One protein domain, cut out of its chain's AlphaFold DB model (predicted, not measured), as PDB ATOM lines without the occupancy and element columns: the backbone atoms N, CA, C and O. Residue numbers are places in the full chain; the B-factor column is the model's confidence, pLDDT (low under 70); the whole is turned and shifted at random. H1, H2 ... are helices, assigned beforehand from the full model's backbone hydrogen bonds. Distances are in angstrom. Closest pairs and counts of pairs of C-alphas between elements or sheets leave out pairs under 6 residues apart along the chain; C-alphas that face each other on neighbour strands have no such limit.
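Overview. This is residues 449 to 488 and 508 to 533 of the 789 residues of the protein "Predicted protein" of Naegleria gruberi (UniProt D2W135). Two helices, H1 and H3, run side by side and nearly parallel; H4 turns off at a right angle where H3 ends, and H2 crosses on the side of the pair toward which H4 points, touching no other helix. Residues 449 to 455 make a loose tail at the end of the pair away from H4. The printed part has 66 residues with four named helices, in the order H1, H2, H3, H4, and no named strand; its class is all helix. It is compact, with a radius of gyration of the C-alphas of 11.7 A, and rounded, spanning 30 by 23 by 20 A.

Along the chain. Begin at C-alpha 449, at (11.873, -58.084, 10.520), and go along the tail to C-alpha 457 at (3.797, -57.822, 26.599). There H1 begins, residues 457 to 469, and runs 17.0 A from first to last C-alpha, mainly along y. After residues 470 to 474 comes H2, residues 475 to 488, the longest helix at 14 residues and 20.4 A, running mainly along falling x. Past the cut, find C-alpha 508 at (-4.584, -55.339, 19.494), where H3, residues 508 to 520, starts its 18.7 A, again mainly along y. After Cys 521, H4 takes residues 522 to 531, 14.5 A long, mainly along falling z, and ends at C-alpha 531, at (12.763, -36.936, 10.662).

Arrangement. Look first at H1 and H3, which touch: their closest C-alphas, those of Ile 468 and Ile 518, are 6.4 A apart. They run the same way at a shallow tilt of 5 degrees, centre to centre 10.9 A. H3 and H4 touch only at the corner by their link, and only just, with 3 pairs of C-alphas within 8 A. H3 touches H4 with residues 518 to 519 alone; the closest C-alphas are those of Ser 519 and Asn 525, 7.1 A apart, and the lines are about perpendicular at 88 degrees. H1 and H4 are close but not clearly touching: their closest C-alphas, those of Ile 468 and Leu 524, are 7.0 A apart. H2 is only just apart from H1, with closest C-alphas at 8.3 A, and only just apart from H4, at 8.2 A; it is also apart from H3. In H1, H2 and H4 every O i to N i+4 pair is within hydrogen-bond range; in H3, 8 of 9 are.

Size, cuts and confidence. The two C-alphas farthest apart are those of Asn 450 and Arg 522, at 30.8 A. Residues 489 to 507 are cut out and not printed; C-alphas 488 and 508 are 11.9 A apart across this cut, which lies in the link from H2 to H3. The links H1 to H2 and H3 to H4 are tight. In the B-factor column the mean pLDDT of the printed part is 75.5; look at residues 449 to 455 and 475 to 488 for values under 70.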
ATOM      1  N   ASN A 449      12.148 -58.173  11.962       44.38
ATOM      2  CA  ASN A 449      11.873 -58.084  10.520       44.38
ATOM      3  C   ASN A 449      11.391 -59.411   9.900       44.38
ATOM      4  O   ASN A 449      10.913 -59.386   8.767       44.38
ATOM      5  N   ASN A 450      11.474 -60.535  10.621       43.25
ATOM      6  CA  ASN A 450      10.828 -61.781  10.213       43.25
ATOM      7  C   ASN A 450       9.341 -61.711  10.591       43.25
ATOM      8  O   ASN A 450       8.951 -61.758  11.759       43.25
ATOM      9  N   VAL A 451       8.535 -61.473   9.559       44.28
ATOM     10  CA  VAL A 451       7.106 -61.164   9.593       44.28
ATOM     11  C   VAL A 451       6.344 -62.354  10.178       44.28
ATOM     12  O   VAL A 451       6.218 -63.362   9.501       44.28
ATOM     13  N   ASN A 452       5.928 -62.234  11.448       49.09
ATOM     14  CA  ASN A 452       4.865 -62.979  12.167       49.09
ATOM     15  C   ASN A 452       5.115 -63.093  13.683       49.09
ATOM     16  O   ASN A 452       4.347 -63.745  14.390       49.09
ATOM     17  N   MET A 453       6.141 -62.438  14.240       51.66
ATOM     18  CA  MET A 453       6.296 -62.436  15.697       51.66
ATOM     19  C   MET A 453       5.181 -61.635  16.386       51.66
ATOM     20  O   MET A 453       5.059 -60.418  16.222       51.66
ATOM     21  N   LYS A 454       4.373 -62.333  17.196       60.41
ATOM     22  CA  LYS A 454       3.443 -61.722  18.153       60.41
ATOM     23  C   LYS A 454       4.240 -60.803  19.083       60.41
ATOM     24  O   LYS A 454       5.243 -61.215  19.667       60.41
ATOM     25  N   PHE A 455       3.811 -59.547  19.212       63.75
ATOM     26  CA  PHE A 455       4.416 -58.625  20.171       63.75
ATOM     27  C   PHE A 455       4.042 -59.091  21.570       63.75
ATOM     28  O   PHE A 455       2.938 -58.843  22.038       63.75
ATOM     29  N   THR A 456       4.971 -59.754  22.247       78.25
ATOM     30  CA  THR A 456       4.783 -60.094  23.653       78.25
ATOM     31  C   THR A 456       4.634 -58.819  24.485       78.25
ATOM     32  O   THR A 456       5.234 -57.781  24.179       78.25
ATOM     33  N   LYS A 457       3.910 -58.906  25.606       75.44
ATOM     34  CA  LYS A 457       3.797 -57.822  26.599       75.44
ATOM     35  C   LYS A 457       5.165 -57.243  27.000       75.44
ATOM     36  O   LYS A 457       5.306 -56.032  27.146       75.44
ATOM     37  N   SER A 458       6.195 -58.089  27.106       75.19
ATOM     38  CA  SER A 458       7.574 -57.669  27.397       75.19
ATOM     39  C   SER A 458       8.203 -56.823  26.283       75.19
ATOM     40  O   SER A 458       8.907 -55.856  26.571       75.19
ATOM     41  N   SER A 459       7.919 -57.135  25.016       76.44
ATOM     42  CA  SER A 459       8.393 -56.362  23.861       76.44
ATOM     43  C   SER A 459       7.712 -54.992  23.781       76.44
ATOM     44  O   SER A 459       8.370 -53.990  23.495       76.44
ATOM     45  N   ILE A 460       6.411 -54.933  24.089       76.06
ATOM     46  CA  ILE A 460       5.637 -53.683  24.171       76.06
ATOM     47  C   ILE A 460       6.176 -52.795  25.297       76.06
ATOM     48  O   ILE A 460       6.455 -51.622  25.062       76.06
ATOM     49  N   GLU A 461       6.417 -53.352  26.487       80.12
ATOM     50  CA  GLU A 461       6.961 -52.600  27.627       80.12
ATOM     51  C   GLU A 461       8.382 -52.082  27.358       80.12
ATOM     52  O   GLU A 461       8.739 -50.953  27.701       80.12
ATOM     53  N   TYR A 462       9.200 -52.870  26.660       79.31
ATOM     54  CA  TYR A 462      10.518 -52.426  26.221       79.31
ATOM     55  C   TYR A 462      10.436 -51.238  25.252       79.31
ATOM     56  O   TYR A 462      11.148 -50.240  25.421       79.31
ATOM     57  N   LEU A 463       9.550 -51.316  24.253       78.31
ATOM     58  CA  LEU A 463       9.302 -50.215  23.323       78.31
ATOM     59  C   LEU A 463       8.763 -48.986  24.056       78.31
ATOM     60  O   LEU A 463       9.263 -47.890  23.814       78.31
ATOM     61  N   ARG A 464       7.839 -49.154  25.006       81.06
ATOM     62  CA  ARG A 464       7.330 -48.087  25.881       81.06
ATOM     63  C   ARG A 464       8.468 -47.393  26.635       81.06
ATOM     64  O   ARG A 464       8.612 -46.169  26.570       81.06
ATOM     65  N   LYS A 465       9.358 -48.154  27.277       84.69
ATOM     66  CA  LYS A 465      10.534 -47.611  27.976       84.69
ATOM     67  C   LYS A 465      11.479 -46.873  27.022       84.69
ATOM     68  O   LYS A 465      11.930 -45.769  27.314       84.69
ATOM     69  N   ARG A 466      11.777 -47.432  25.851       80.25
ATOM     70  CA  ARG A 466      12.746 -46.838  24.912       80.25
ATOM     71  C   ARG A 466      12.188 -45.622  24.161       80.25
ATOM     72  O   ARG A 466      12.884 -44.620  24.001       80.25
ATOM     73  N   LEU A 467      10.942 -45.688  23.709       79.88
ATOM     74  CA  LEU A 467      10.311 -44.639  22.909       79.88
ATOM     75  C   LEU A 467       9.827 -43.491  23.784       79.88
ATOM     76  O   LEU A 467      10.151 -42.344  23.495       79.88
ATOM     77  N   ILE A 468       9.114 -43.786  24.868       79.94
ATOM     78  CA  ILE A 468       8.508 -42.747  25.704       79.94
ATOM     79  C   ILE A 468       9.546 -42.196  26.677       79.94
ATOM     80  O   ILE A 468       9.831 -40.999  26.655       79.94
ATOM     81  N   HIS A 469      10.200 -43.062  27.458       78.62
ATOM     82  CA  HIS A 469      11.090 -42.590  28.523       78.62
ATOM     83  C   HIS A 469      12.426 -42.071  27.978       78.62
ATOM     84  O   HIS A 469      12.952 -41.082  28.482       78.62
ATOM     85  N   GLN A 470      12.980 -42.688  26.926       83.12
ATOM     86  CA  GLN A 470      14.252 -42.230  26.338       83.12
ATOM     87  C   GLN A 470      14.076 -41.314  25.116       83.12
ATOM     88  O   GLN A 470      15.053 -40.722  24.647       83.12
ATOM     89  N   SER A 471      12.856 -41.179  24.579       80.12
ATOM     90  CA  SER A 471      12.565 -40.379  23.378       80.12
ATOM     91  C   SER A 471      13.473 -40.724  22.187       80.12
ATOM     92  O   SER A 471      13.926 -39.824  21.471       80.12
ATOM     93  N   LYS A 472      13.831 -41.999  21.994       76.69
ATOM     94  CA  LYS A 472      14.708 -42.441  20.897       76.69
ATOM     95  C   LYS A 472      13.872 -42.987  19.745       76.69
ATOM     96  O   LYS A 472      13.398 -44.111  19.822       76.69
ATOM     97  N   VAL A 473      13.735 -42.211  18.671       71.56
ATOM     98  CA  VAL A 473      13.122 -42.682  17.420       71.56
ATOM     99  C   VAL A 473      14.011 -43.773  16.821       71.56
ATOM    100  O   VAL A 473      15.204 -43.548  16.621       71.56
ATOM    101  N   THR A 474      13.449 -44.951  16.549       70.94
ATOM    102  CA  THR A 474      14.142 -46.043  15.853       70.94
ATOM    103  C   THR A 474      13.535 -46.242  14.460       70.94
ATOM    104  O   THR A 474      12.333 -46.037  14.295       70.94
ATOM    105  N   PRO A 475      14.310 -46.680  13.451       62.78
ATOM    106  CA  PRO A 475      13.769 -47.007  12.126       62.78
ATOM    107  C   PRO A 475      12.634 -48.045  12.167       62.78
ATOM    108  O   PRO A 475      11.697 -47.976  11.375       62.78
ATOM    109  N   LEU A 476      12.691 -48.980  13.122       60.62
ATOM    110  CA  LEU A 476      11.634 -49.957  13.384       60.62
ATOM    111  C   LEU A 476      10.335 -49.293  13.852       60.62
ATOM    112  O   LEU A 476       9.270 -49.642  13.354       60.62
ATOM    113  N   PHE A 477      10.415 -48.316  14.763       66.94
ATOM    114  CA  PHE A 477       9.244 -47.551  15.182       66.94
ATOM    115  C   PHE A 477       8.613 -46.825  13.996       66.94
ATOM    116  O   PHE A 477       7.411 -46.923  13.801       66.94
ATOM    117  N   THR A 478       9.422 -46.188  13.148       62.16
ATOM    118  CA  THR A 478       8.952 -45.553  11.913       62.16
ATOM    119  C   THR A 478       8.184 -46.529  11.022       62.16
ATOM    120  O   THR A 478       7.096 -46.210  10.548       62.16
ATOM    121  N   ARG A 479       8.730 -47.729  10.795       61.56
ATOM    122  CA  ARG A 479       8.097 -48.743   9.944       61.56
ATOM    123  C   ARG A 479       6.792 -49.249  10.560       61.56
ATOM    124  O   ARG A 479       5.776 -49.224   9.881       61.56
ATOM    125  N   LEU A 480       6.797 -49.618  11.843       63.75
ATOM    126  CA  LEU A 480       5.594 -50.049  12.570       63.75
ATOM    127  C   LEU A 480       4.504 -48.971  12.566       63.75
ATOM    128  O   LEU A 480       3.329 -49.279  12.371       63.75
ATOM    129  N   TYR A 481       4.907 -47.712  12.741       63.53
ATOM    130  CA  TYR A 481       4.011 -46.566  12.760       63.53
ATOM    131  C   TYR A 481       3.331 -46.349  11.401       63.53
ATOM    132  O   TYR A 481       2.116 -46.169  11.345       63.53
ATOM    133  N   PHE A 482       4.083 -46.406  10.296       59.62
ATOM    134  CA  PHE A 482       3.489 -46.240   8.968       59.62
ATOM    135  C   PHE A 482       2.693 -47.472   8.521       59.62
ATOM    136  O   PHE A 482       1.612 -47.291   7.970       59.62
ATOM    137  N   THR A 483       3.144 -48.699   8.803       62.16
ATOM    138  CA  THR A 483       2.431 -49.921   8.390       62.16
ATOM    139  C   THR A 483       1.043 -50.028   9.031       62.16
ATOM    140  O   THR A 483       0.068 -50.202   8.307       62.16
ATOM    141  N   LYS A 484       0.906 -49.835  10.354       59.78
ATOM    142  CA  LYS A 484      -0.409 -49.961  11.016       59.78
ATOM    143  C   LYS A 484      -1.374 -48.821  10.664       59.78
ATOM    144  O   LYS A 484      -2.574 -49.045  10.581       59.78
ATOM    145  N   TYR A 485      -0.876 -47.613  10.392       53.97
ATOM    146  CA  TYR A 485      -1.736 -46.514   9.936       53.97
ATOM    147  C   TYR A 485      -2.306 -46.755   8.528       53.97
ATOM    148  O   TYR A 485      -3.455 -46.410   8.269       53.97
ATOM    149  N   PHE A 486      -1.522 -47.352   7.622       52.03
ATOM    150  CA  PHE A 486      -2.034 -47.767   6.311       52.03
ATOM    151  C   PHE A 486      -3.065 -48.896   6.426       52.03
ATOM    152  O   PHE A 486      -4.024 -48.890   5.665       52.03
ATOM    153  N   GLU A 487      -2.909 -49.809   7.391       59.84
ATOM    154  CA  GLU A 487      -3.912 -50.845   7.679       59.84
ATOM    155  C   GLU A 487      -5.227 -50.237   8.195       59.84
ATOM    156  O   GLU A 487      -6.256 -50.458   7.570       59.84
ATOM    157  N   ILE A 488      -5.187 -49.379   9.227       57.28
ATOM    158  CA  ILE A 488      -6.390 -48.747   9.812       57.28
ATOM    159  C   ILE A 488      -7.129 -47.867   8.792       57.28
ATOM    160  O   ILE A 488      -8.351 -47.798   8.768       57.28
ATOM    161  N   GLU A 508      -4.033 -56.526  20.159       78.50
ATOM    162  CA  GLU A 508      -4.584 -55.339  19.494       78.50
ATOM    163  C   GLU A 508      -4.758 -54.192  20.503       78.50
ATOM    164  O   GLU A 508      -4.238 -53.088  20.296       78.50
ATOM    165  N   ASN A 509      -5.387 -54.490  21.644       83.12
ATOM    166  CA  ASN A 509      -5.654 -53.537  22.719       83.12
ATOM    167  C   ASN A 509      -4.371 -52.945  23.321       83.12
ATOM    168  O   ASN A 509      -4.282 -51.731  23.518       83.12
ATOM    169  N   GLU A 510      -3.340 -53.756  23.576       80.19
ATOM    170  CA  GLU A 510      -2.062 -53.245  24.097       80.19
ATOM    171  C   GLU A 510      -1.298 -52.399  23.066       80.19
ATOM    172  O   GLU A 510      -0.660 -51.404  23.428       80.19
ATOM    173  N   ARG A 511      -1.410 -52.709  21.767       77.50
ATOM    174  CA  ARG A 511      -0.861 -51.844  20.707       77.50
ATOM    175  C   ARG A 511      -1.582 -50.501  20.641       77.50
ATOM    176  O   ARG A 511      -0.913 -49.477  20.500       77.50
ATOM    177  N   ILE A 512      -2.912 -50.491  20.753       82.88
ATOM    178  CA  ILE A 512      -3.718 -49.260  20.779       82.88
ATOM    179  C   ILE A 512      -3.349 -48.410  22.002       82.88
ATOM    180  O   ILE A 512      -3.128 -47.207  21.865       82.88
ATOM    181  N   LYS A 513      -3.182 -49.023  23.183       86.81
ATOM    182  CA  LYS A 513      -2.707 -48.321  24.388       86.81
ATOM    183  C   LYS A 513      -1.328 -47.698  24.188       86.81
ATOM    184  O   LYS A 513      -1.169 -46.504  24.426       86.81
ATOM    185  N   LEU A 514      -0.352 -48.465  23.694       83.00
ATOM    186  CA  LEU A 514       0.987 -47.938  23.417       83.00
ATOM    187  C   LEU A 514       0.935 -46.785  22.402       83.00
ATOM    188  O   LEU A 514       1.641 -45.790  22.561       83.00
ATOM    189  N   TRP A 515       0.087 -46.889  21.377       82.69
ATOM    190  CA  TRP A 515      -0.094 -45.826  20.392       82.69
ATOM    191  C   TRP A 515      -0.682 -44.556  21.014       82.69
ATOM    192  O   TRP A 515      -0.160 -43.473  20.768       82.69
ATOM    193  N   ASN A 516      -1.685 -44.690  21.883       86.50
ATOM    194  CA  ASN A 516      -2.276 -43.576  22.628       86.50
ATOM    195  C   ASN A 516      -1.288 -42.912  23.601       86.50
ATOM    196  O   ASN A 516      -1.387 -41.717  23.868       86.50
ATOM    197  N   GLU A 517      -0.329 -43.658  24.145       88.12
ATOM    198  CA  GLU A 517       0.726 -43.087  24.988       88.12
ATOM    199  C   GLU A 517       1.798 -42.368  24.161       88.12
ATOM    200  O   GLU A 517       2.242 -41.271  24.505       88.12
ATOM    201  N   ILE A 518       2.202 -42.967  23.039       84.12
ATOM    202  CA  ILE A 518       3.170 -42.381  22.112       84.12
ATOM    203  C   ILE A 518       2.611 -41.110  21.481       84.12
ATOM    204  O   ILE A 518       3.327 -40.109  21.405       84.12
ATOM    205  N   SER A 519       1.338 -41.127  21.079       87.12
ATOM    206  CA  SER A 519       0.670 -39.979  20.477       87.12
ATOM    207  C   SER A 519       0.612 -38.795  21.432       87.12
ATOM    208  O   SER A 519       0.661 -37.680  20.939       87.12
ATOM    209  N   LYS A 520       0.632 -39.013  22.757       92.38
ATOM    210  CA  LYS A 520       0.717 -37.977  23.806       92.38
ATOM    211  C   LYS A 520       2.148 -37.518  24.124       92.38
ATOM    212  O   LYS A 520       2.344 -36.496  24.781       92.38
ATOM    213  N   CYS A 521       3.183 -38.228  23.674       94.19
ATOM    214  CA  CYS A 521       4.571 -37.892  23.998       94.19
ATOM    215  C   CYS A 521       5.107 -36.744  23.117       94.19
ATOM    216  O   CYS A 521       5.715 -36.972  22.067       94.19
ATOM    217  N   ARG A 522       4.963 -35.495  23.588       94.75
ATOM    218  CA  ARG A 522       5.437 -34.261  22.916       94.75
ATOM    219  C   ARG A 522       6.841 -34.394  22.309       94.75
ATOM    220  O   ARG A 522       7.050 -34.149  21.122       94.75
ATOM    221  N   LYS A 523       7.825 -34.806  23.116       94.62
ATOM    222  CA  LYS A 523       9.242 -34.878  22.709       94.62
ATOM    223  C   LYS A 523       9.485 -35.897  21.595       94.62
ATOM    224  O   LYS A 523      10.339 -35.673  20.735       94.62
ATOM    225  N   LEU A 524       8.755 -37.011  21.609       90.50
ATOM    226  CA  LEU A 524       8.837 -38.029  20.569       90.50
ATOM    227  C   LEU A 524       8.185 -37.533  19.275       90.50
ATOM    228  O   LEU A 524       8.809 -37.635  18.221       90.50
ATOM    229  N   ASN A 525       7.008 -36.909  19.366       93.81
ATOM    230  CA  ASN A 525       6.314 -36.309  18.227       93.81
ATOM    231  C   ASN A 525       7.162 -35.230  17.530       93.81
ATOM    232  O   ASN A 525       7.256 -35.231  16.303       93.81
ATOM    233  N   LEU A 526       7.850 -34.359  18.283       94.06
ATOM    234  CA  LEU A 526       8.769 -33.362  17.711       94.06
ATOM    235  C   LEU A 526       9.915 -34.020  16.937       94.06
ATOM    236  O   LEU A 526      10.272 -33.581  15.844       94.06
ATOM    237  N   LYS A 527      10.506 -35.089  17.488       92.75
ATOM    238  CA  LYS A 527      11.565 -35.834  16.796       92.75
ATOM    239  C   LYS A 527      11.030 -36.519  15.544       92.75
ATOM    240  O   LYS A 527      11.663 -36.415  14.499       92.75
ATOM    241  N   MET A 528       9.874 -37.175  15.634       90.38
ATOM    242  CA  MET A 528       9.231 -37.818  14.488       90.38
ATOM    243  C   MET A 528       8.972 -36.825  13.369       90.38
ATOM    244  O   MET A 528       9.349 -37.097  12.236       90.38
ATOM    245  N   LEU A 529       8.441 -35.647  13.686       93.38
ATOM    246  CA  LEU A 529       8.187 -34.612  12.692       93.38
ATOM    247  C   LEU A 529       9.476 -34.085  12.035       93.38
ATOM    248  O   LEU A 529       9.495 -33.869  10.824       93.38
ATOM    249  N   LYS A 530      10.569 -33.939  12.799       90.38
ATOM    250  CA  LYS A 530      11.885 -33.545  12.259       90.38
ATOM    251  C   LYS A 530      12.452 -34.572  11.275       90.38
ATOM    252  O   LYS A 530      13.054 -34.183  10.278       90.38
ATOM    253  N   TYR A 531      12.273 -35.867  11.543       90.31
ATOM    254  CA  TYR A 531      12.763 -36.936  10.662       90.31
ATOM    255  C   TYR A 531      11.801 -37.260   9.512       90.31
ATOM    256  O   TYR A 531      12.243 -37.633   8.427       90.31
ATOM    257  N   TYR A 532      10.496 -37.097   9.732       90.44
ATOM    258  CA  TYR A 532       9.430 -37.490   8.815       90.44
ATOM    259  C   TYR A 532       8.427 -36.346   8.656       90.44
ATOM    260  O   TYR A 532       7.413 -36.302   9.349       90.44
ATOM    261  N   PRO A 533       8.648 -35.433   7.700       90.69
ATOM    262  CA  PRO A 533       7.790 -34.266   7.520       90.69
ATOM    263  C   PRO A 533       6.302 -34.565   7.324       90.69
ATOM    264  O   PRO A 533       5.469 -33.791   7.784       90.69
TER     265      PRO A 533